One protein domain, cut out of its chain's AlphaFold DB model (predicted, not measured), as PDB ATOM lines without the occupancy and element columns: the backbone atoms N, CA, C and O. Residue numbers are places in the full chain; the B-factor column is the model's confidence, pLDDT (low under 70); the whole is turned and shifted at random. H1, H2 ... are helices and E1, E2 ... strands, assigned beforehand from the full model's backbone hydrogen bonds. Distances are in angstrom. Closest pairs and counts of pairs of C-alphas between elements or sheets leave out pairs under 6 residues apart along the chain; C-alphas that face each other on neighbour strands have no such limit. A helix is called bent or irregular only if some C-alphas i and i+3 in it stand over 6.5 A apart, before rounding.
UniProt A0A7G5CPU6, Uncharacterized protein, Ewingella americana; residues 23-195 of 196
ATOM      1  N   ILE A  23      32.494 -28.180  18.615       87.00
ATOM      2  CA  ILE A  23      33.836 -28.548  18.179       87.00
ATOM      3  C   ILE A  23      33.853 -28.479  16.669       87.00
ATOM      4  O   ILE A  23      33.124 -29.237  16.042       87.00
ATOM      5  N   ASP A  24      34.704 -27.628  16.111       87.62
ATOM      6  CA  ASP A  24      35.051 -27.687  14.699       87.62
ATOM      7  C   ASP A  24      36.273 -28.592  14.519       87.62
ATOM      8  O   ASP A  24      37.421 -28.195  14.742       87.62
ATOM      9  N   TYR A  25      36.023 -29.855  14.185       87.12
ATOM     10  CA  TYR A  25      37.083 -30.838  14.052       87.12
ATOM     11  C   TYR A  25      37.766 -30.701  12.693       87.12
ATOM     12  O   TYR A  25      37.119 -30.763  11.645       87.12
ATOM     13  N   CYS A  26      39.091 -30.527  12.704       86.19
ATOM     14  CA  CYS A  26      39.912 -30.310  11.509       86.19
ATOM     15  C   CYS A  26      39.438 -29.175  10.579       86.19
ATOM     16  O   CYS A  26      39.786 -29.202   9.392       86.19
ATOM     17  N   LYS A  27      38.649 -28.210  11.079       83.38
ATOM     18  CA  LYS A  27      37.997 -27.180  10.252       83.38
ATOM     19  C   LYS A  27      37.148 -27.792   9.133       83.38
ATOM     20  O   LYS A  27      37.349 -27.483   7.960       83.38
ATOM     21  N   THR A  28      36.318 -28.778   9.481       81.19
ATOM     22  CA  THR A  28      35.521 -29.553   8.507       81.19
ATOM     23  C   THR A  28      34.139 -29.912   9.000       81.19
ATOM     24  O   THR A  28      33.159 -29.692   8.292       81.19
ATOM     25  N   ILE A  29      34.059 -30.511  10.186       86.75
ATOM     26  CA  ILE A  29      32.803 -30.975  10.757       86.75
ATOM     27  C   ILE A  29      32.662 -30.325  12.117       86.75
ATOM     28  O   ILE A  29      33.498 -30.516  13.001       86.75
ATOM     29  N   GLU A  30      31.574 -29.588  12.267       89.81
ATOM     30  CA  GLU A  30      31.121 -29.076  13.539       89.81
ATOM     31  C   GLU A  30      30.196 -30.078  14.217       89.81
ATOM     32  O   GLU A  30      29.278 -30.606  13.600       89.81
ATOM     33  N   PHE A  31      30.401 -30.320  15.506       90.38
ATOM     34  CA  PHE A  31      29.478 -31.111  16.318       90.38
ATOM     35  C   PHE A  31      29.544 -30.702  17.783       90.38
ATOM     36  O   PHE A  31      30.524 -30.120  18.251       90.38
ATOM     37  N   SER A  32      28.503 -31.021  18.546       91.62
ATOM     38  CA  SER A  32      28.583 -30.909  19.999       91.62
ATOM     39  C   SER A  32      29.289 -32.136  20.558       91.62
ATOM     40  O   SER A  32      28.907 -33.271  20.284       91.62
ATOM     41  N   ALA A  33      30.297 -31.919  21.407       88.19
ATOM     42  CA  ALA A  33      30.925 -33.016  22.142       88.19
ATOM     43  C   ALA A  33      29.944 -33.699  23.118       88.19
ATOM     44  O   ALA A  33      30.206 -34.818  23.555       88.19
ATOM     45  N   GLY A  34      28.827 -33.045  23.470       89.69
ATOM     46  CA  GLY A  34      27.820 -33.590  24.375       89.69
ATOM     47  C   GLY A  34      28.433 -34.057  25.698       89.69
ATOM     48  O   GLY A  34      29.010 -33.264  26.440       89.69
ATOM     49  N   VAL A  35      28.308 -35.356  25.976       91.12
ATOM     50  CA  VAL A  35      28.816 -36.010  27.196       91.12
ATOM     51  C   VAL A  35      30.238 -36.572  27.063       91.12
ATOM     52  O   VAL A  35      30.771 -37.120  28.029       91.12
ATOM     53  N   PHE A  36      30.853 -36.481  25.883       92.88
ATOM     54  CA  PHE A  36      32.192 -37.015  25.642       92.88
ATOM     55  C   PHE A  36      33.288 -36.076  26.152       92.88
ATOM     56  O   PHE A  36      33.097 -34.867  26.302       92.88
ATOM     57  N   ASN A  37      34.478 -36.634  26.397       89.81
ATOM     58  CA  ASN A  37      35.647 -35.870  26.834       89.81
ATOM     59  C   ASN A  37      36.102 -34.844  25.780       89.81
ATOM     60  O   ASN A  37      36.937 -35.120  24.916       89.81
ATOM     61  N   LYS A  38      35.590 -33.620  25.910       88.62
ATOM     62  CA  LYS A  38      35.866 -32.499  25.011       88.62
ATOM     63  C   LYS A  38      37.356 -32.196  24.862       88.62
ATOM     64  O   LYS A  38      37.819 -31.946  23.754       88.62
ATOM     65  N   MET A  39      38.109 -32.216  25.962       89.12
ATOM     66  CA  MET A  39      39.531 -31.867  25.943       89.12
ATOM     67  C   MET A  39      40.334 -32.846  25.077       89.12
ATOM     68  O   MET A  39      41.266 -32.433  24.390       89.12
ATOM     69  N   GLU A  40      39.992 -34.136  25.104       88.50
ATOM     70  CA  GLU A  40      40.669 -35.148  24.286       88.50
ATOM     71  C   GLU A  40      40.366 -34.946  22.795       88.50
ATOM     72  O   GLU A  40      41.294 -34.932  21.984       88.50
ATOM     73  N   ILE A  41      39.100 -34.676  22.453       91.56
ATOM     74  CA  ILE A  41      38.674 -34.372  21.080       91.56
ATOM     75  C   ILE A  41      39.381 -33.111  20.560       91.56
ATOM     76  O   ILE A  41      39.971 -33.136  19.481       91.56
ATOM     77  N   GLN A  42      39.396 -32.024  21.338       90.75
ATOM     78  CA  GLN A  42      40.049 -30.768  20.946       90.75
ATOM     79  C   GLN A  42      41.544 -30.965  20.678       90.75
ATOM     80  O   GLN A  42      42.025 -30.622  19.601       90.75
ATOM     81  N   LYS A  43      42.256 -31.638  21.589       90.50
ATOM     82  CA  LYS A  43      43.679 -31.964  21.397       90.50
ATOM     83  C   LYS A  43      43.936 -32.803  20.146       90.50
ATOM     84  O   LYS A  43      44.991 -32.674  19.532       90.50
ATOM     85  N   SER A  44      43.022 -33.705  19.779       89.75
ATOM     86  CA  SER A  44      43.150 -34.460  18.525       89.75
ATOM     87  C   SER A  44      42.877 -33.606  17.286       89.75
ATOM     88  O   SER A  44      43.573 -33.777  16.289       89.75
ATOM     89  N   SER A  45      41.948 -32.649  17.370       89.25
ATOM     90  CA  SER A  45      41.578 -31.756  16.264       89.25
ATOM     91  C   SER A  45      42.649 -30.723  15.903       89.25
ATOM     92  O   SER A  45      42.670 -30.235  14.780       89.25
ATOM     93  N   GLU A  46      43.543 -30.406  16.842       87.75
ATOM     94  CA  GLU A  46      44.634 -29.435  16.667       87.75
ATOM     95  C   GLU A  46      45.847 -30.012  15.917       87.75
ATOM     96  O   GLU A  46      46.779 -29.277  15.601       87.75
ATOM     97  N   LYS A  47      45.874 -31.323  15.648       87.75
ATOM     98  CA  LYS A  47      46.989 -31.975  14.946       87.75
ATOM     99  C   LYS A  47      46.894 -31.752  13.439       87.75
ATOM    100  O   LYS A  47      45.820 -31.899  12.867       87.75
ATOM    101  N   ASP A  48      48.032 -31.535  12.783       85.12
ATOM    102  CA  ASP A  48      48.093 -31.346  11.323       85.12
ATOM    103  C   ASP A  48      47.526 -32.543  10.536       85.12
ATOM    104  O   ASP A  48      46.956 -32.382   9.458       85.12
ATOM    105  N   ASP A  49      47.631 -33.748  11.101       84.25
ATOM    106  CA  ASP A  49      47.142 -35.000  10.519       84.25
ATOM    107  C   ASP A  49      45.803 -35.474  11.107       84.25
ATOM    108  O   ASP A  49      45.439 -36.644  10.989       84.25
ATOM    109  N   CYS A  50      45.036 -34.577  11.733       85.38
ATOM    110  CA  CYS A  50      43.801 -34.928  12.437       85.38
ATOM    111  C   CYS A  50      42.752 -35.626  11.547       85.38
ATOM    112  O   CYS A  50      41.929 -36.376  12.070       85.38
ATOM    113  N   ARG A  51      42.791 -35.418  10.220       81.31
ATOM    114  CA  ARG A  51      41.889 -36.068   9.248       81.31
ATOM    115  C   ARG A  51      42.259 -37.519   8.938       81.31
ATOM    116  O   ARG A  51      41.412 -38.257   8.462       81.31
ATOM    117  N   GLU A  52      43.505 -37.912   9.172       81.12
ATOM    118  CA  GLU A  52      44.016 -39.265   8.893       81.12
ATOM    119  C   GLU A  52      44.064 -40.121  10.166       81.12
ATOM    120  O   GLU A  52      44.542 -41.256  10.158       81.12
ATOM    121  N   LYS A  53      43.559 -39.577  11.279       86.38
ATOM    122  CA  LYS A  53      43.555 -40.228  12.584       86.38
ATOM    123  C   LYS A  53      42.140 -40.436  13.118       86.38
ATOM    124  O   LYS A  53      41.274 -39.591  12.904       86.38
ATOM    125  N   PRO A  54      41.917 -41.530  13.869       89.88
ATOM    126  CA  PRO A  54      40.673 -41.738  14.593       89.88
ATOM    127  C   PRO A  54      40.416 -40.609  15.597       89.88
ATOM    128  O   PRO A  54      41.316 -40.205  16.341       89.88
ATOM    129  N   VAL A  55      39.170 -40.146  15.658       92.56
ATOM    130  CA  VAL A  55      38.698 -39.157  16.625       92.56
ATOM    131  C   VAL A  55      38.288 -39.873  17.914       92.56
ATOM    132  O   VAL A  55      37.353 -40.675  17.886       92.56
ATOM    133  N   PRO A  56      38.965 -39.625  19.048       94.00
ATOM    134  CA  PRO A  56      38.685 -40.318  20.299       94.00
ATOM    135  C   PRO A  56      37.359 -39.865  20.909       94.00
ATOM    136  O   PRO A  56      37.128 -38.676  21.112       94.00
ATOM    137  N   ILE A  57      36.527 -40.828  21.296       94.69
ATOM    138  CA  ILE A  57      35.292 -40.603  22.045       94.69
ATOM    139  C   ILE A  57      35.309 -41.438  23.323       94.69
ATOM    140  O   ILE A  57      35.316 -42.671  23.314       94.69
ATOM    141  N   PHE A  58      35.332 -40.745  24.460       93.12
ATOM    142  CA  PHE A  58      35.405 -41.357  25.781       93.12
ATOM    143  C   PHE A  58      34.202 -40.969  26.632       93.12
ATOM    144  O   PHE A  58      33.948 -39.781  26.838       93.12
ATOM    145  N   TYR A  59      33.491 -41.973  27.142       92.31
ATOM    146  CA  TYR A  59      32.346 -41.790  28.027       92.31
ATOM    147  C   TYR A  59      32.193 -42.991  28.964       92.31
ATOM    148  O   TYR A  59      32.294 -44.144  28.550       92.31
ATOM    149  N   ASN A  60      31.970 -42.711  30.251       88.62
ATOM    150  CA  ASN A  60      31.742 -43.712  31.294       88.62
ATOM    151  C   ASN A  60      32.797 -44.846  31.320       88.62
ATOM    152  O   ASN A  60      32.474 -46.011  31.509       88.62
ATOM    153  N   GLY A  61      34.082 -44.559  31.089       89.62
ATOM    154  CA  GLY A  61      35.130 -45.594  31.078       89.62
ATOM    155  C   GLY A  61      35.168 -46.470  29.818       89.62
ATOM    156  O   GLY A  61      35.971 -47.396  29.762       89.62
ATOM    157  N   ILE A  62      34.332 -46.193  28.817       94.12
ATOM    158  CA  ILE A  62      34.422 -46.784  27.482       94.12
ATOM    159  C   ILE A  62      35.175 -45.801  26.590       94.12
ATOM    160  O   ILE A  62      34.795 -44.633  26.478       94.12
ATOM    161  N   LYS A  63      36.253 -46.289  25.971       93.94
ATOM    162  CA  LYS A  63      37.013 -45.571  24.952       93.94
ATOM    163  C   LYS A  63      36.759 -46.218  23.601       93.94
ATOM    164  O   LYS A  63      36.904 -47.433  23.479       93.94
ATOM    165  N   ASP A  64      36.427 -45.397  22.622       95.00
ATOM    166  CA  ASP A  64      36.280 -45.803  21.231       95.00
ATOM    167  C   ASP A  64      36.678 -44.645  20.310       95.00
ATOM    168  O   ASP A  64      37.152 -43.600  20.780       95.00
ATOM    169  N   TYR A  65      36.486 -44.833  19.008       94.19
ATOM    170  CA  TYR A  65      36.812 -43.840  18.005       94.19
ATOM    171  C   TYR A  65      35.779 -43.798  16.885       94.19
ATOM    172  O   TYR A  65      35.204 -44.818  16.515       94.19
ATOM    173  N   PHE A  66      35.598 -42.620  16.296       92.50
ATOM    174  CA  PHE A  66      35.014 -42.494  14.964       92.50
ATOM    175  C   PHE A  66      36.078 -42.001  13.981       92.50
ATOM    176  O   PHE A  66      37.107 -41.463  14.386       92.50
ATOM    177  N   TYR A  67      35.854 -42.195  12.691       87.88
ATOM    178  CA  TYR A  67      36.822 -41.873  11.648       87.88
ATOM    179  C   TYR A  67      36.285 -40.778  10.745       87.88
ATOM    180  O   TYR A  67      35.078 -40.683  10.530       87.88
ATOM    181  N   LEU A  68      37.194 -39.967  10.212       84.44
ATOM    182  CA  LEU A  68      36.899 -39.014   9.154       84.44
ATOM    183  C   LEU A  68      37.506 -39.504   7.845       84.44
ATOM    184  O   LEU A  68      38.620 -40.019   7.827       84.44
ATOM    185  N   SER A  69      36.781 -39.314   6.749       74.94
ATOM    186  CA  SER A  69      37.260 -39.595   5.399       74.94
ATOM    187  C   SER A  69      37.022 -38.398   4.480       74.94
ATOM    188  O   SER A  69      36.067 -37.638   4.650       74.94
ATOM    189  N   LYS A  70      37.919 -38.244   3.500       66.12
ATOM    190  CA  LYS A  70      37.804 -37.304   2.371       66.12
ATOM    191  C   LYS A  70      37.095 -37.942   1.162       66.12
ATOM    192  O   LYS A  70      37.207 -37.443   0.045       66.12
ATOM    193  N   GLU A  71      36.437 -39.079   1.354       64.88
ATOM    194  CA  GLU A  71      35.695 -39.782   0.309       64.88
ATOM    195  C   GLU A  71      34.198 -39.444   0.421       64.88
ATOM    196  O   GLU A  71      33.633 -39.504   1.512       64.88
ATOM    197  N   ALA A  72      33.533 -39.104  -0.698       54.19
ATOM    198  CA  ALA A  72      32.069 -38.886  -0.738       54.19
ATOM    199  C   ALA A  72      31.268 -40.129  -0.387       54.19
ATOM    200  O   ALA A  72      30.176 -40.042   0.168       54.19
ATOM    201  N   TYR A  73      31.842 -41.276  -0.706       54.28
ATOM    202  CA  TYR A  73      31.315 -42.577  -0.375       54.28
ATOM    203  C   TYR A  73      32.478 -43.340   0.221       54.28
ATOM    204  O   TYR A  73      33.175 -44.043  -0.509       54.28
ATOM    205  N   PRO A  74      32.761 -43.175   1.519       50.19
ATOM    206  CA  PRO A  74      33.637 -44.091   2.191       50.19
ATOM    207  C   PRO A  74      33.025 -45.472   2.017       50.19
ATOM    208  O   PRO A  74      32.073 -45.858   2.683       50.19
ATOM    209  N   THR A  75      33.685 -46.262   1.192       44.53
ATOM    210  CA  THR A  75      33.884 -47.671   1.496       44.53
ATOM    211  C   THR A  75      34.760 -47.835   2.754       44.53
ATOM    212  O   THR A  75      35.110 -48.958   3.102       44.53
ATOM    213  N   GLY A  76      35.090 -46.732   3.455       39.50
ATOM    214  CA  GLY A  76      35.809 -46.569   4.723       39.50
ATOM    215  C   GLY A  76      35.220 -47.307   5.928       39.50
ATOM    216  O   GLY A  76      34.909 -46.704   6.955       39.50
ATOM    217  N   GLY A  77      35.121 -48.629   5.797       48.34
ATOM    218  CA  GLY A  77      35.010 -49.593   6.884       48.34
ATOM    219  C   GLY A  77      33.736 -50.429   6.889       48.34
ATOM    220  O   GLY A  77      33.711 -51.459   7.553       48.34
ATOM    221  N   ILE A  78      32.678 -50.023   6.177       59.34
ATOM    222  CA  ILE A  78      31.359 -50.663   6.293       59.34
ATOM    223  C   ILE A  78      30.780 -50.884   4.897       59.34
ATOM    224  O   ILE A  78      30.013 -50.074   4.384       59.34
ATOM    225  N   SER A  79      31.188 -51.991   4.272       68.25
ATOM    226  CA  SER A  79      30.905 -52.289   2.861       68.25
ATOM    227  C   SER A  79      29.448 -52.645   2.570       68.25
ATOM    228  O   SER A  79      29.049 -52.684   1.410       68.25
ATOM    229  N   TYR A  80      28.644 -52.912   3.601       84.50
ATOM    230  CA  TYR A  80      27.314 -53.474   3.406       84.50
ATOM    231  C   TYR A  80      26.206 -52.445   3.183       84.50
ATOM    232  O   TYR A  80      25.140 -52.837   2.723       84.50
ATOM    233  N   ILE A  81      26.399 -51.163   3.508       85.31
ATOM    234  CA  ILE A  81      25.374 -50.130   3.290       85.31
ATOM    235  C   ILE A  81      25.497 -49.620   1.858       85.31
ATOM    236  O   ILE A  81      26.568 -49.183   1.442       85.31
ATOM    237  N   ILE A  82      24.394 -49.641   1.114       84.31
ATOM    238  CA  ILE A  82      24.364 -49.239  -0.296       84.31
ATOM    239  C   ILE A  82      23.235 -48.249  -0.558       84.31
ATOM    240  O   ILE A  82      22.209 -48.253   0.125       84.31
ATOM    241  N   TRP A  83      23.409 -47.402  -1.566       83.69
ATOM    242  CA  TRP A  83      22.338 -46.559  -2.081       83.69
ATOM    243  C   TRP A  83      21.487 -47.350  -3.086       83.69
ATOM    244  O   TRP A  83      22.017 -47.901  -4.049       83.69
ATOM    245  N   ASP A  84      20.175 -47.442  -2.852       81.81
ATOM    246  CA  ASP A  84      19.211 -48.056  -3.774       81.81
ATOM    247  C   ASP A  84      18.600 -46.955  -4.653       81.81
ATOM    248  O   ASP A  84      17.658 -46.272  -4.239       81.81
ATOM    249  N   ASP A  85      19.131 -46.796  -5.869       77.81
ATOM    250  CA  ASP A  85      18.666 -45.806  -6.852       77.81
ATOM    251  C   ASP A  85      17.181 -45.964  -7.196       77.81
ATOM    252  O   ASP A  85      16.472 -44.977  -7.392       77.81
ATOM    253  N   ALA A  86      16.678 -47.201  -7.238       85.56
ATOM    254  CA  ALA A  86      15.292 -47.468  -7.609       85.56
ATOM    255  C   ALA A  86      14.313 -47.004  -6.525       85.56
ATOM    256  O   ALA A  86      13.190 -46.595  -6.827       85.56
ATOM    257  N   LYS A  87      14.725 -47.073  -5.255       84.06
ATOM    258  CA  LYS A  87      13.911 -46.647  -4.108       84.06
ATOM    259  C   LYS A  87      14.308 -45.280  -3.554       84.06
ATOM    260  O   LYS A  87      13.654 -44.820  -2.619       84.06
ATOM    261  N   ASN A  88      15.348 -44.658  -4.111       79.94
ATOM    262  CA  ASN A  88      15.917 -43.386  -3.671       79.94
ATOM    263  C   ASN A  88      16.158 -43.356  -2.148       79.94
ATOM    264  O   ASN A  88      15.748 -42.424  -1.453       79.94
ATOM    265  N   LYS A  89      16.739 -44.437  -1.612       84.56
ATOM    266  CA  LYS A  89      17.012 -44.591  -0.176       84.56
ATOM    267  C   LYS A  89      18.212 -45.494   0.076       84.56
ATOM    268  O   LYS A  89      18.553 -46.327  -0.758       84.56
ATOM    269  N   TYR A  90      18.788 -45.396   1.270       85.62
ATOM    270  CA  TYR A  90      19.791 -46.358   1.715       85.62
ATOM    271  C   TYR A  90      19.164 -47.726   2.015       85.62
ATOM    272  O   TYR A  90      18.066 -47.838   2.566       85.62
ATOM    273  N   GLY A  91      19.885 -48.765   1.617       88.00
ATOM    274  CA  GLY A  91      19.613 -50.170   1.876       88.00
ATOM    275  C   GLY A  91      20.898 -50.887   2.285       88.00
ATOM    276  O   GLY A  91      21.882 -50.253   2.668       88.00
ATOM    277  N   TYR A  92      20.896 -52.215   2.187       89.75
ATOM    278  CA  TYR A  92      22.095 -53.009   2.425       89.75
ATOM    279  C   TYR A  92      22.257 -54.139   1.411       89.75
ATOM    280  O   TYR A  92      21.267 -54.665   0.900       89.75
ATOM    281  N   ASP A  93      23.507 -54.522   1.159       89.88
ATOM    282  CA  ASP A  93      23.877 -55.739   0.446       89.88
ATOM    283  C   ASP A  93      23.989 -56.903   1.457       89.88
ATOM    284  O   ASP A  93      24.872 -56.897   2.325       89.88
ATOM    285  N   PRO A  94      23.115 -57.928   1.376       91.75
ATOM    286  CA  PRO A  94      23.155 -59.066   2.293       91.75
ATOM    287  C   PRO A  94      24.454 -59.879   2.230       91.75
ATOM    288  O   PRO A  94      24.868 -60.450   3.238       91.75
ATOM    289  N   LYS A  95      25.103 -59.965   1.063       91.69
ATOM    290  CA  LYS A  95      26.354 -60.714   0.883       91.69
ATOM    291  C   LYS A  95      27.514 -59.990   1.558       91.69
ATOM    292  O   LYS A  95      28.305 -60.634   2.250       91.69
ATOM    293  N   GLU A  96      27.594 -58.673   1.395       90.69
ATOM    294  CA  GLU A  96      28.593 -57.839   2.074       90.69
ATOM    295  C   GLU A  96      28.375 -57.829   3.589       90.69
ATOM    296  O   GLU A  96      29.336 -57.943   4.353       90.69
ATOM    297  N   LEU A  97      27.118 -57.787   4.047       91.75
ATOM    298  CA  LEU A  97      26.805 -57.881   5.473       91.75
ATOM    299  C   LEU A  97      27.237 -59.232   6.052       91.75
ATOM    300  O   LEU A  97      27.914 -59.269   7.077       91.75
ATOM    301  N   ASN A  98      26.907 -60.339   5.386       92.38
ATOM    302  CA  ASN A  98      27.341 -61.665   5.830       92.38
ATOM    303  C   ASN A  98      28.873 -61.777   5.844       92.38
ATOM    304  O   ASN A  98      29.437 -62.276   6.812       92.38
ATOM    305  N   THR A  99      29.555 -61.242   4.827       91.12
ATOM    306  CA  THR A  99      31.028 -61.204   4.775       91.12
ATOM    307  C   THR A  99      31.607 -60.387   5.933       91.12
ATOM    308  O   THR A  99      32.585 -60.797   6.557       91.12
ATOM    309  N   THR A 100      30.979 -59.256   6.260       89.94
ATOM    310  CA  THR A 100      31.343 -58.413   7.406       89.94
ATOM    311  C   THR A 100      31.207 -59.192   8.717       89.94
ATOM    312  O   THR A 100      32.148 -59.227   9.507       89.94
ATOM    313  N   ILE A 101      30.078 -59.880   8.923       92.38
ATOM    314  CA  ILE A 101      29.827 -60.729  10.099       92.38
ATOM    315  C   ILE A 101      30.867 -61.854  10.196       92.38
ATOM    316  O   ILE A 101      31.471 -62.039  11.253       92.38
ATOM    317  N   ASP A 102      31.140 -62.551   9.094       92.50
ATOM    318  CA  ASP A 102      32.133 -63.625   9.048       92.50
ATOM    319  C   ASP A 102      33.535 -63.125   9.407       92.50
ATOM    320  O   ASP A 102      34.266 -63.798  10.136       92.50
ATOM    321  N   ASN A 103      33.929 -61.947   8.918       91.25
ATOM    322  CA  ASN A 103      35.232 -61.361   9.222       91.25
ATOM    323  C   ASN A 103      35.360 -60.998  10.705       91.25
ATOM    324  O   ASN A 103      36.360 -61.348  11.328       91.25
ATOM    325  N   ILE A 104      34.319 -60.418  11.305       90.94
ATOM    326  CA  ILE A 104      34.289 -60.123  12.746       90.94
ATOM    327  C   ILE A 104      34.443 -61.399  13.579       90.94
ATOM    328  O   ILE A 104      35.168 -61.422  14.572       90.94
ATOM    329  N   ILE A 105      33.775 -62.483  13.177       93.38
ATOM    330  CA  ILE A 105      33.861 -63.773  13.873       93.38
ATOM    331  C   ILE A 105      35.247 -64.402  13.702       93.38
ATOM    332  O   ILE A 105      35.756 -65.015  14.642       93.38
ATOM    333  N   LYS A 106      35.880 -64.248  12.533       93.44
ATOM    334  CA  LYS A 106      37.267 -64.690  12.313       93.44
ATOM    335  C   LYS A 106      38.248 -63.933  13.207       93.44
ATOM    336  O   LYS A 106      39.163 -64.554  13.740       93.44
ATOM    337  N   GLU A 107      38.054 -62.629  13.380       92.25
ATOM    338  CA  GLU A 107      38.888 -61.793  14.254       92.25
ATOM    339  C   GLU A 107      38.671 -62.106  15.740       92.25
ATOM    340  O   GLU A 107      39.613 -62.045  16.532       92.25
ATOM    341  N   ASN A 108      37.450 -62.485  16.129       92.38
ATOM    342  CA  ASN A 108      37.126 -62.875  17.496       92.38
ATOM    343  C   ASN A 108      36.129 -64.044  17.540       92.38
ATOM    344  O   ASN A 108      34.908 -63.868  17.530       92.38
ATOM    345  N   THR A 109      36.660 -65.258  17.700       92.88
ATOM    346  CA  THR A 109      35.882 -66.509  17.691       92.88
ATOM    347  C   THR A 109      34.858 -66.626  18.824       92.88
ATOM    348  O   THR A 109      33.901 -67.398  18.705       92.88
ATOM    349  N   SER A 110      34.984 -65.830  19.896       94.19
ATOM    350  CA  SER A 110      33.960 -65.750  20.952       94.19
ATOM    351  C   SER A 110      32.617 -65.209  20.440       94.19
ATOM    352  O   SER A 110      31.581 -65.443  21.059       94.19
ATOM    353  N   LEU A 111      32.613 -64.552  19.276       94.75
ATOM    354  CA  LEU A 111      31.425 -64.022  18.607       94.75
ATOM    355  C   LEU A 111      30.751 -65.040  17.670       94.75
ATOM    356  O   LEU A 111      29.749 -64.721  17.038       94.75
ATOM    357  N   SER A 112      31.244 -66.282  17.609       94.88
ATOM    358  CA  SER A 112      30.698 -67.353  16.754       94.88
ATOM    359  C   SER A 112      29.207 -67.645  16.963       94.88
ATOM    360  O   SER A 112      28.551 -68.144  16.048       94.88
ATOM    361  N   TYR A 113      28.644 -67.292  18.123       94.00
ATOM    362  CA  TYR A 113      27.209 -67.414  18.389       94.00
ATOM    363  C   TYR A 113      26.347 -66.631  17.382       94.00
ATOM    364  O   TYR A 113      25.240 -67.077  17.074       94.00
ATOM    365  N   LEU A 114      26.855 -65.522  16.827       94.44
ATOM    366  CA  LEU A 114      26.142 -64.677  15.860       94.44
ATOM    367  C   LEU A 114      25.725 -65.446  14.597       94.44
ATOM    368  O   LEU A 114      24.638 -65.201  14.085       94.44
ATOM    369  N   ASN A 115      26.511 -66.435  14.154       91.19
ATOM    370  CA  ASN A 115      26.200 -67.254  12.969       91.19
ATOM    371  C   ASN A 115      24.922 -68.085  13.108       91.19
ATOM    372  O   ASN A 115      24.338 -68.510  12.114       91.19
ATOM    373  N   SER A 116      24.503 -68.362  14.341       89.88
ATOM    374  CA  SER A 116      23.297 -69.148  14.615       89.88
ATOM    375  C   SER A 116      22.037 -68.294  14.764       89.88
ATOM    376  O   SER A 116      20.937 -68.843  14.872       89.88
ATOM    377  N   LEU A 117      22.188 -66.967  14.796       95.06
ATOM    378  CA  LEU A 117      21.100 -66.031  15.032       95.06
ATOM    379  C   LEU A 117      20.550 -65.505  13.708       95.06
ATOM    380  O   LEU A 117      21.283 -65.253  12.752       95.06
ATOM    381  N   LYS A 118      19.235 -65.291  13.672       95.62
ATOM    382  CA  LYS A 118      18.635 -64.461  12.625       95.62
ATOM    383  C   LYS A 118      19.007 -63.011  12.901       95.62
ATOM    384  O   LYS A 118      19.148 -62.635  14.063       95.62
ATOM    385  N   TYR A 119      19.102 -62.193  11.863       96.38
ATOM    386  CA  TYR A 119      19.250 -60.754  12.032       96.38
ATOM    387  C   TYR A 119      18.174 -59.982  11.275       96.38
ATOM    388  O   TYR A 119      17.669 -60.420  10.239       96.38
ATOM    389  N   HIS A 120      17.846 -58.816  11.811       96.06
ATOM    390  CA  HIS A 120      17.052 -57.787  11.164       96.06
ATOM    391  C   HIS A 120      17.914 -56.534  11.011       96.06
ATOM    392  O   HIS A 120      18.628 -56.166  11.942       96.06
ATOM    393  N   VAL A 121      17.855 -55.891   9.846       95.88
ATOM    394  CA  VAL A 121      18.590 -54.652   9.578       95.88
ATOM    395  C   VAL A 121      17.598 -53.496   9.533       95.88
ATOM    396  O   VAL A 121      16.706 -53.493   8.683       95.88
ATOM    397  N   ASN A 122      17.765 -52.522  10.426       95.62
ATOM    398  CA  ASN A 122      17.064 -51.242  10.369       95.62
ATOM    399  C   ASN A 122      18.011 -50.174   9.815       95.62
ATOM    400  O   ASN A 122      19.140 -50.069  10.286       95.62
ATOM    401  N   ILE A 123      17.558 -49.393   8.835       92.94
ATOM    402  CA  ILE A 123      18.334 -48.289   8.262       92.94
ATOM    403  C   ILE A 123      17.475 -47.035   8.266       92.94
ATOM    404  O   ILE A 123      16.430 -46.976   7.618       92.94
ATOM    405  N   GLU A 124      17.965 -46.020   8.959       93.31
ATOM    406  CA  GLU A 124      17.352 -44.705   9.050       93.31
ATOM    407  C   GLU A 124      18.234 -43.684   8.344       93.31
ATOM    408  O   GLU A 124      19.460 -43.716   8.437       93.31
ATOM    409  N   THR A 125      17.613 -42.766   7.609       90.00
ATOM    410  CA  THR A 125      18.316 -41.680   6.925       90.00
ATOM    411  C   THR A 125      17.687 -40.360   7.317       90.00
ATOM    412  O   THR A 125      16.489 -40.150   7.142       90.00
ATOM    413  N   SER A 126      18.515 -39.462   7.828       90.62
ATOM    414  CA  SER A 126      18.130 -38.117   8.219       90.62
ATOM    415  C   SER A 126      18.877 -37.107   7.348       90.62
ATOM    416  O   SER A 126      20.088 -36.939   7.527       90.62
ATOM    417  N   PRO A 127      18.193 -36.417   6.417       87.38
ATOM    418  CA  PRO A 127      18.798 -35.360   5.617       87.38
ATOM    419  C   PRO A 127      19.435 -34.266   6.485       87.38
ATOM    420  O   PRO A 127      18.971 -33.968   7.594       87.38
ATOM    421  N   ARG A 128      20.513 -33.666   5.979       85.94
ATOM    422  CA  ARG A 128      21.267 -32.579   6.612       85.94
ATOM    423  C   ARG A 128      21.575 -31.502   5.574       85.94
ATOM    424  O   ARG A 128      21.477 -31.726   4.367       85.94
ATOM    425  N   LYS A 129      21.952 -30.306   6.029       77.94
ATOM    426  CA  LYS A 129      22.464 -29.273   5.124       77.94
ATOM    427  C   LYS A 129      23.780 -29.784   4.522       77.94
ATOM    428  O   LYS A 129      24.718 -30.048   5.265       77.94
ATOM    429  N   ASN A 130      23.812 -29.939   3.198       76.75
ATOM    430  CA  ASN A 130      24.944 -30.456   2.414       76.75
ATOM    431  C   ASN A 130      25.332 -31.916   2.710       76.75
ATOM    432  O   ASN A 130      26.488 -32.283   2.528       76.75
ATOM    433  N   GLY A 131      24.391 -32.766   3.134       80.06
ATOM    434  CA  GLY A 131      24.699 -34.158   3.465       80.06
ATOM    435  C   GLY A 131      23.515 -34.968   3.987       80.06
ATOM    436  O   GLY A 131      22.372 -34.506   3.954       80.06
ATOM    437  N   ALA A 132      23.778 -36.156   4.524       86.75
ATOM    438  CA  ALA A 132      22.821 -36.853   5.382       86.75
ATOM    439  C   ALA A 132      23.520 -37.729   6.426       86.75
ATOM    440  O   ALA A 132      24.658 -38.163   6.255       86.75
ATOM    441  N   LEU A 133      22.800 -37.993   7.514       90.31
ATOM    442  CA  LEU A 133      23.157 -39.002   8.501       90.31
ATOM    443  C   LEU A 133      22.394 -40.289   8.186       90.31
ATOM    444  O   LEU A 133      21.168 -40.278   8.101       90.31
ATOM    445  N   VAL A 134      23.116 -41.391   8.059       91.06
ATOM    446  CA  VAL A 134      22.596 -42.746   7.907       91.06
ATOM    447  C   VAL A 134      22.954 -43.534   9.162       91.06
ATOM    448  O   VAL A 134      24.111 -43.572   9.580       91.06
ATOM    449  N   ILE A 135      21.953 -44.153   9.773       93.94
ATOM    450  CA  ILE A 135      22.091 -44.996  10.957       93.94
ATOM    451  C   ILE A 135      21.647 -46.393  10.552       93.94
ATOM    452  O   ILE A 135      20.529 -46.559  10.076       93.94
ATOM    453  N   SER A 136      22.515 -47.384  10.721       94.06
ATOM    454  CA  SER A 136      22.209 -48.781  10.425       94.06
ATOM    455  C   SER A 136      22.409 -49.637  11.665       94.06
ATOM    456  O   SER A 136      23.497 -49.656  12.240       94.06
ATOM    457  N   ASP A 137      21.363 -50.367  12.033       96.38
ATOM    458  CA  ASP A 137      21.345 -51.297  13.151       96.38
ATOM    459  C   ASP A 137      21.112 -52.714  12.640       96.38
ATOM    460  O   ASP A 137      20.036 -53.040  12.140       96.38
ATOM    461  N   VAL A 138      22.118 -53.574  12.800       96.88
ATOM    462  CA  VAL A 138      21.994 -55.018  12.567       96.88
ATOM    463  C   VAL A 138      21.690 -55.675  13.905       96.88
ATOM    464  O   VAL A 138      22.561 -55.809  14.767       96.88
ATOM    465  N   ILE A 139      20.432 -56.054  14.093       97.94
ATOM    466  CA  ILE A 139      19.898 -56.599  15.339       97.94
ATOM    467  C   ILE A 139      19.806 -58.115  15.202       97.94
ATOM    468  O   ILE A 139      19.015 -58.625  14.412       97.94
ATOM    469  N   PHE A 140      20.595 -58.837  15.988       97.88
ATOM    470  CA  PHE A 140      20.568 -60.293  16.065       97.88
ATOM    471  C   PHE A 140      19.512 -60.744  17.065       97.88
ATOM    472  O   PHE A 140      19.469 -60.252  18.194       97.88
ATOM    473  N   LEU A 141      18.683 -61.696  16.655       97.69
ATOM    474  CA  LEU A 141      17.498 -62.145  17.370       97.69
ATOM    475  C   LEU A 141      17.644 -63.600  17.818       97.69
ATOM    476  O   LEU A 141      18.202 -64.435  17.098       97.69
ATOM    477  N   ASP A 142      17.101 -63.916  18.992       95.12
ATOM    478  CA  ASP A 142      16.943 -65.296  19.438       95.12
ATOM    479  C   ASP A 142      15.786 -66.014  18.716       95.12
ATOM    480  O   ASP A 142      15.128 -65.496  17.814       95.12
ATOM    481  N   LYS A 143      15.513 -67.256  19.127       93.75
ATOM    482  CA  LYS A 143      14.436 -68.078  18.551       93.75
ATOM    483  C   LYS A 143      13.022 -67.559  18.853       93.75
ATOM    484  O   LYS A 143      12.074 -68.087  18.280       93.75
ATOM    485  N   LYS A 144      12.877 -66.613  19.782       95.31
ATOM    486  CA  LYS A 144      11.622 -65.957  20.169       95.31
ATOM    487  C   LYS A 144      11.541 -64.530  19.612       95.31
ATOM    488  O   LYS A 144      10.714 -63.755  20.084       95.31
ATOM    489  N   ASP A 145      12.400 -64.196  18.649       95.00
ATOM    490  CA  ASP A 145      12.524 -62.872  18.041       95.00
ATOM    491  C   ASP A 145      12.899 -61.758  19.045       95.00
ATOM    492  O   ASP A 145      12.645 -60.579  18.805       95.00
ATOM    493  N   ALA A 146      13.535 -62.109  20.171       95.88
ATOM    494  CA  ALA A 146      14.049 -61.141  21.135       95.88
ATOM    495  C   ALA A 146      15.476 -60.689  20.761       95.88
ATOM    496  O   ALA A 146      16.302 -61.530  20.393       95.88
ATOM    497  N   PRO A 147      15.805 -59.387  20.875       96.88
ATOM    498  CA  PRO A 147      17.130 -58.871  20.545       96.88
ATOM    499  C   PRO A 147      18.205 -59.366  21.522       96.88
ATOM    500  O   PRO A 147      18.076 -59.225  22.736       96.88
ATOM    501  N   ILE A 148      19.285 -59.926  20.974       97.31
ATOM    502  CA  ILE A 148      20.424 -60.486  21.717       97.31
ATOM    503  C   ILE A 148      21.672 -59.633  21.543       97.31
ATOM    504  O   ILE A 148      22.315 -59.277  22.531       97.31
ATOM    505  N   SER A 149      21.980 -59.261  20.302       97.50
ATOM    506  CA  SER A 149      23.136 -58.427  19.982       97.50
ATOM    507  C   SER A 149      22.794 -57.389  18.922       97.50
ATOM    508  O   SER A 149      21.864 -57.563  18.139       97.50
ATOM    509  N   LEU A 150      23.564 -56.311  18.899       96.88
ATOM    510  CA  LEU A 150      23.457 -55.201  17.968       96.88
ATOM    511  C   LEU A 150      24.835 -54.912  17.377       96.88
ATOM    512  O   LEU A 150      25.827 -54.874  18.101       96.88
ATOM    513  N   ILE A 151      24.878 -54.645  16.082       95.62
ATOM    514  CA  ILE A 151      25.965 -53.894  15.461       95.62
ATOM    515  C   ILE A 151      25.369 -52.565  15.012       95.62
ATOM    516  O   ILE A 151      24.434 -52.561  14.211       95.62
ATOM    517  N   LYS A 152      25.904 -51.456  15.528       95.69
ATOM    518  CA  LYS A 152      25.512 -50.105  15.134       95.69
ATOM    519  C   LYS A 152      26.573 -49.499  14.231       95.69
ATOM    520  O   LYS A 152      27.755 -49.430  14.576       95.69
ATOM    521  N   THR A 153      26.098 -48.996  13.107       93.56
ATOM    522  CA  THR A 153      26.854 -48.204  12.153       93.56
ATOM    523  C   THR A 153      26.250 -46.810  12.080       93.56
ATOM    524  O   THR A 153      25.049 -46.663  11.858       93.56
ATOM    525  N   LEU A 154      27.089 -45.785  12.206       92.81
ATOM    526  CA  LEU A 154      26.712 -44.397  11.950       92.81
ATOM    527  C   LEU A 154      27.562 -43.865  10.804       92.81
ATOM    528  O   LEU A 154      28.780 -44.046  10.784       92.81
ATOM    529  N   PHE A 155      26.906 -43.207   9.861       87.81
ATOM    530  CA  PHE A 155      27.523 -42.706   8.651       87.81
ATOM    531  C   PHE A 155      26.981 -41.318   8.333       87.81
ATOM    532  O   PHE A 155      25.833 -41.169   7.933       87.81
ATOM    533  N   PHE A 156      27.791 -40.290   8.528       87.88
ATOM    534  CA  PHE A 156      27.456 -38.930   8.124       87.88
ATOM    535  C   PHE A 156      28.236 -38.610   6.857       87.88
ATOM    536  O   PHE A 156      29.460 -38.608   6.911       87.88
ATOM    537  N   TYR A 157      27.562 -38.362   5.734       81.50
ATOM    538  CA  TYR A 157      28.217 -37.973   4.481       81.50
ATOM    539  C   TYR A 157      27.860 -36.555   4.073       81.50
ATOM    540  O   TYR A 157      26.765 -36.071   4.349       81.50
ATOM    541  N   SER A 158      28.782 -35.936   3.347       72.44
ATOM    542  CA  SER A 158      28.663 -34.634   2.712       72.44
ATOM    543  C   SER A 158      28.698 -34.772   1.196       72.44
ATOM    544  O   SER A 158      29.428 -35.604   0.654       72.44
ATOM    545  N   GLN A 159      27.954 -33.909   0.505       67.50
ATOM    546  CA  GLN A 159      27.991 -33.805  -0.957       67.50
ATOM    547  C   GLN A 159      29.385 -33.415  -1.489       67.50
ATOM    548  O   GLN A 159      29.710 -33.728  -2.631       67.50
ATOM    549  N   ASP A 160      30.234 -32.818  -0.647       62.34
ATOM    550  CA  ASP A 160      31.562 -32.304  -1.010       62.34
ATOM    551  C   ASP A 160      32.715 -33.274  -0.700       62.34
ATOM    552  O   ASP A 160      33.858 -32.860  -0.510       62.34
ATOM    553  N   ASN A 161      32.437 -34.580  -0.679       67.12
ATOM    554  CA  ASN A 161      33.410 -35.639  -0.400       67.12
ATOM    555  C   ASN A 161      33.949 -35.676   1.041       67.12
ATOM    556  O   ASN A 161      35.119 -35.964   1.258       67.12
ATOM    557  N   TYR A 162      33.116 -35.412   2.048       72.94
ATOM    558  CA  TYR A 162      33.513 -35.564   3.454       72.94
ATOM    559  C   TYR A 162      32.581 -36.506   4.185       72.94
ATOM    560  O   TYR A 162      31.369 -36.398   4.033       72.94
ATOM    561  N   ALA A 163      33.125 -37.388   5.014       81.38
ATOM    562  CA  ALA A 163      32.295 -38.275   5.806       81.38
ATOM    563  C   ALA A 163      32.875 -38.565   7.187       81.38
ATOM    564  O   ALA A 163      34.093 -38.597   7.364       81.38
ATOM    565  N   ALA A 164      31.987 -38.813   8.147       88.62
ATOM    566  CA  ALA A 164      32.310 -39.381   9.445       88.62
ATOM    567  C   ALA A 164      31.679 -40.771   9.570       88.62
ATOM    568  O   ALA A 164      30.499 -40.951   9.253       88.62
ATOM    569  N   THR A 165      32.446 -41.749  10.046       89.81
ATOM    570  CA  THR A 165      31.987 -43.131  10.229       89.81
ATOM    571  C   THR A 165      32.241 -43.607  11.652       89.81
ATOM    572  O   THR A 165      33.300 -43.369  12.232       89.81
ATOM    573  N   TYR A 166      31.271 -44.312  12.221       92.56
ATOM    574  CA  TYR A 166      31.434 -45.060  13.461       92.56
ATOM    575  C   TYR A 166      30.890 -46.473  13.284       92.56
ATOM    576  O   TYR A 166      29.840 -46.674  12.670       92.56
ATOM    577  N   TYR A 167      31.604 -47.437  13.857       91.88
ATOM    578  CA  TYR A 167      31.258 -48.846  13.831       91.88
ATOM    579  C   TYR A 167      31.479 -49.454  15.213       91.88
ATOM    580  O   TYR A 167      32.604 -49.474  15.701       91.88
ATOM    581  N   SER A 168      30.423 -49.967  15.844       93.00
ATOM    582  CA  SER A 168      30.515 -50.451  17.228       93.00
ATOM    583  C   SER A 168      31.166 -51.825  17.392       93.00
ATOM    584  O   SER A 168      31.519 -52.210  18.507       93.00
ATOM    585  N   GLY A 169      31.213 -52.624  16.321       91.56
ATOM    586  CA  GLY A 169      31.281 -54.083  16.447       91.56
ATOM    587  C   GLY A 169      30.057 -54.670  17.176       91.56
ATOM    588  O   GLY A 169      29.115 -53.939  17.502       91.56
ATOM    589  N   PRO A 170      30.020 -55.993  17.421       94.69
ATOM    590  CA  PRO A 170      28.887 -56.617  18.102       94.69
ATOM    591  C   PRO A 170      28.829 -56.268  19.592       94.69
ATOM    592  O   PRO A 170      29.773 -56.515  20.341       94.69
ATOM    593  N   VAL A 171      27.680 -55.763  20.033       96.56
ATOM    594  CA  VAL A 171      27.368 -55.428  21.426       96.56
ATOM    595  C   VAL A 171      26.165 -56.247  21.875       96.56
ATOM    596  O   VAL A 171      25.140 -56.254  21.201       96.56
ATOM    597  N   GLN A 172      26.265 -56.933  23.013       96.50
ATOM    598  CA  GLN A 172      25.118 -57.642  23.585       96.50
ATOM    599  C   GLN A 172      24.138 -56.654  24.222       96.50
ATOM    600  O   GLN A 172      24.555 -55.742  24.933       96.50
ATOM    601  N   TYR A 173      22.835 -56.872  24.048       95.62
ATOM    602  CA  TYR A 173      21.799 -56.043  24.683       95.62
ATOM    603  C   TYR A 173      21.819 -56.117  26.216       95.62
ATOM    604  O   TYR A 173      21.351 -55.200  26.888       95.62
ATOM    605  N   SER A 174      22.382 -57.189  26.778       96.19
ATOM    606  CA  SER A 174      22.625 -57.326  28.218       96.19
ATOM    607  C   SER A 174      23.692 -56.356  28.746       96.19
ATOM    608  O   SER A 174      23.683 -56.044  29.938       96.19
ATOM    609  N   ASP A 175      24.585 -55.840  27.894       96.62
ATOM    610  CA  ASP A 175      25.577 -54.826  28.264       96.62
ATOM    611  C   ASP A 175      24.952 -53.426  28.207       96.62
ATOM    612  O   ASP A 175      25.192 -52.625  27.299       96.62
ATOM    613  N   ALA A 176      24.138 -53.117  29.218       95.88
ATOM    614  CA  ALA A 176      23.436 -51.839  29.326       95.88
ATOM    615  C   ALA A 176      24.376 -50.622  29.233       95.88
ATOM    616  O   ALA A 176      23.984 -49.567  28.735       95.88
ATOM    617  N   LYS A 177      25.628 -50.766  29.682       96.38
ATOM    618  CA  LYS A 177      26.621 -49.692  29.661       96.38
ATOM    619  C   LYS A 177      27.102 -49.401  28.241       96.38
ATOM    620  O   LYS A 177      27.213 -48.235  27.863       96.38
ATOM    621  N   ARG A 178      27.381 -50.441  27.448       96.69
ATOM    622  CA  ARG A 178      27.699 -50.283  26.022       96.69
ATOM    623  C   ARG A 178      26.490 -49.796  25.230       96.69
ATOM    624  O   ARG A 178      26.668 -48.947  24.368       96.69
ATOM    625  N   ILE A 179      25.278 -50.252  25.544       97.12
ATOM    626  CA  ILE A 179      24.062 -49.748  24.888       97.12
ATOM    627  C   ILE A 179      23.864 -48.245  25.148       97.12
ATOM    628  O   ILE A 179      23.670 -47.498  24.191       97.12
ATOM    629  N   ASP A 180      23.996 -47.772  26.394       96.69
ATOM    630  CA  ASP A 180      23.954 -46.330  26.699       96.69
ATOM    631  C   ASP A 180      25.051 -45.566  25.943       96.69
ATOM    632  O   ASP A 180      24.778 -44.535  25.334       96.69
ATOM    633  N   TYR A 181      26.273 -46.108  25.890       97.38
ATOM    634  CA  TYR A 181      27.358 -45.516  25.105       97.38
ATOM    635  C   TYR A 181      26.967 -45.327  23.631       97.38
ATOM    636  O   TYR A 181      27.132 -44.231  23.100       97.38
ATOM    637  N   LEU A 182      26.386 -46.344  22.982       97.38
ATOM    638  CA  LEU A 182      25.942 -46.258  21.585       97.38
ATOM    639  C   LEU A 182      24.849 -45.204  21.361       97.38
ATOM    640  O   LEU A 182      24.836 -44.553  20.312       97.38
ATOM    641  N   ILE A 183      23.965 -44.996  22.340       96.81
ATOM    642  CA  ILE A 183      22.985 -43.901  22.309       96.81
ATOM    643  C   ILE A 183      23.720 -42.557  22.306       96.81
ATOM    644  O   ILE A 183      23.451 -41.720  21.449       96.81
ATOM    645  N   LYS A 184      24.723 -42.372  23.174       96.88
ATOM    646  CA  LYS A 184      25.514 -41.129  23.205       96.88
ATOM    647  C   LYS A 184      26.294 -40.887  21.919       96.88
ATOM    648  O   LYS A 184      26.366 -39.746  21.473       96.88
ATOM    649  N   VAL A 185      26.850 -41.930  21.294       96.88
ATOM    650  CA  VAL A 185      27.520 -41.775  19.990       96.88
ATOM    651  C   VAL A 185      26.512 -41.341  18.926       96.88
ATOM    652  O   VAL A 185      26.798 -40.441  18.139       96.88
ATOM    653  N   THR A 186      25.308 -41.916  18.945       96.75
ATOM    654  CA  THR A 186      24.217 -41.519  18.045       96.75
ATOM    655  C   THR A 186      23.823 -40.054  18.255       96.75
ATOM    656  O   THR A 186      23.687 -39.315  17.281       96.75
ATOM    657  N   ASP A 187      23.709 -39.600  19.507       95.62
ATOM    658  CA  ASP A 187      23.443 -38.196  19.845       95.62
ATOM    659  C   ASP A 187      24.534 -37.269  19.286       95.62
ATOM    660  O   ASP A 187      24.219 -36.246  18.681       95.62
ATOM    661  N   LEU A 188      25.814 -37.641  19.411       94.75
ATOM    662  CA  LEU A 188      26.928 -36.869  18.849       94.75
ATOM    663  C   LEU A 188      26.820 -36.750  17.323       94.75
ATOM    664  O   LEU A 188      26.872 -35.635  16.801       94.75
ATOM    665  N   PHE A 189      26.600 -37.861  16.614       94.00
ATOM    666  CA  PHE A 189      26.437 -37.862  15.153       94.00
ATOM    667  C   PHE A 189      25.215 -37.053  14.708       94.00
ATOM    668  O   PHE A 189      25.248 -36.389  13.674       94.00
ATOM    669  N   ASN A 190      24.147 -37.040  15.510       93.81
ATOM    670  CA  ASN A 190      22.971 -36.225  15.230       93.81
ATOM    671  C   ASN A 190      23.263 -34.720  15.223       93.81
ATOM    672  O   ASN A 190      22.558 -33.995  14.522       93.81
ATOM    673  N   THR A 191      24.295 -34.270  15.942       92.06
ATOM    674  CA  THR A 191      24.720 -32.860  15.977       92.06
ATOM    675  C   THR A 191      25.730 -32.477  14.897       92.06
ATOM    676  O   THR A 191      26.109 -31.309  14.842       92.06
ATOM    677  N   MET A 192      26.187 -33.429  14.074       90.62
ATOM    678  CA  MET A 192      27.189 -33.154  13.046       90.62
ATOM    679  C   MET A 192      26.630 -32.281  11.921       90.62
ATOM    680  O   MET A 192      25.573 -32.555  11.346       90.62
ATOM    681  N   GLU A 193      27.397 -31.253  11.583       88.81
ATOM    682  CA  GLU A 193      27.151 -30.301  10.509       88.81
ATOM    683  C   GLU A 193      28.473 -30.010   9.787       88.81
ATOM    684  O   GLU A 193      29.546 -30.061  10.385       88.81
ATOM    685  N   ILE A 194      28.417 -29.702   8.492       84.50
ATOM    686  CA  ILE A 194      29.612 -29.288   7.744       84.50
ATOM    687  C   ILE A 194      29.867 -27.804   8.004       84.50
ATOM    688  O   ILE A 194      28.979 -26.984   7.748       84.50
ATOM    689  N   ASN A 195      31.067 -27.474   8.488       77.25
ATOM    690  CA  ASN A 195      31.480 -26.089   8.705       77.25
ATOM    691  C   ASN A 195      32.108 -25.498   7.440       77.25
ATOM    692  O   ASN A 195      32.925 -26.164   6.800       77.25
TER     693      ASN A 195
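What this domain is: This is residues 23 to 195 of the 196 residues of an uncharacterized protein of Ewingella americana (UniProt A0A7G5CPU6). A twisted antiparallel sheet of six strands, in the order E3, E4, E10, E9, E8, E7, curls round one helix, H4. Over its opposite face is H3 of the helical hairpin H2 and H3; the small strand hairpin E5 and E6 packs on E7 and E8, and H1 packs on E3 and on E1 of another small hairpin, E1 and E2. The printed part has 173 residues, with four named helices and ten named strands, in the order E1, E2, H1, E3, E4, E5, E6, H2, H3, E7, E8, E9, E10, H4; the class is mixed, helices and strands. It is compact, with a radius of gyration of the C-alphas of 16.3 A, and spans 47 by 43 by 25 A.

How they stand to each other: E7, residues 118 to 128, E8, residues 131 to 141, E9, residues 147 to 158, and E10, residues 163 to 172, form a meander, each strand the antiparallel neighbour of the one before. Within hydrogen-bond range are N 124 and O 135, 2.8 A, for E7 and E8; N 136 and O 153, 2.9 A, for E8 and E9; and N 166 and O 154, 2.9 A, for E9 and E10. E4, residues 62 to 69, is staggered: residues 67 to 69 pair with E10, with N 67 and O 165 2.8 A apart, and residues 62 to 66 with E3, residues 55 to 59, with N 57 and O 64 2.9 A apart. The sheet curls round H4, residues 176 to 190; their closest C-alphas on E9 are those of Phe 156 and Phe 189, 7.2 A. H3, residues 109 to 116, is on the opposite face, at a height over the sheet of 9.3 A, and is irregular, with C-alphas 110 and 113 7.4 A apart. H2, residues 94 to 107, only grazes the sheet; with residues 101 to 105 alone it touches H3 at a shallow tilt of 30 degrees, opposite ways, closest at the C-alphas of Ile 105 and Leu 111, 5.3 A. E5, residues 81 to 84, and E6, residues 89 to 92, form a hairpin, with N 91 and O 82 2.8 A apart; the closest C-alphas of E6 and E7 are those of Gly 91 and Ile 123, 6.8 A. H1, residues 38 to 45, only grazes the sheet; the closest C-alphas of H1 and E3 are those of Ile 41 and Pro 56, 6.0 A. E1, residues 23 to 25, and E2, residues 29 to 31, form a hairpin, with N 23 and O 31 2.8 A apart, and residues 29 to 30 of E2 pair antiparallel with residues 193 to 194. In H1, H2 and H4 every O i to N i+4 pair is within hydrogen-bond range; in H3 0 of 4 are, beside 4 of 5 O i to N i+3 pairs.

Where its parts are: E1 begins at C-alpha 23, (33.836, -28.548, 18.179). E7 is 32.6 A long, E9 32.2 A, E8 32.1 A, E10 27.3 A and E4 23.4 A. H4, 21.0 A long, ends at C-alpha 190, (22.971, -36.225, 15.230), and H2 is 20.0 A long.

The domain as a whole: The two C-alphas farthest apart are those of Asp 48 and Lys 144, 51.1 A. The printed part has no cut. The link from E4 to E5 is long, with 11 residues. The mean pLDDT of the printed part is 88.1; residues 70 to 79 and 159 to 161 are under 70.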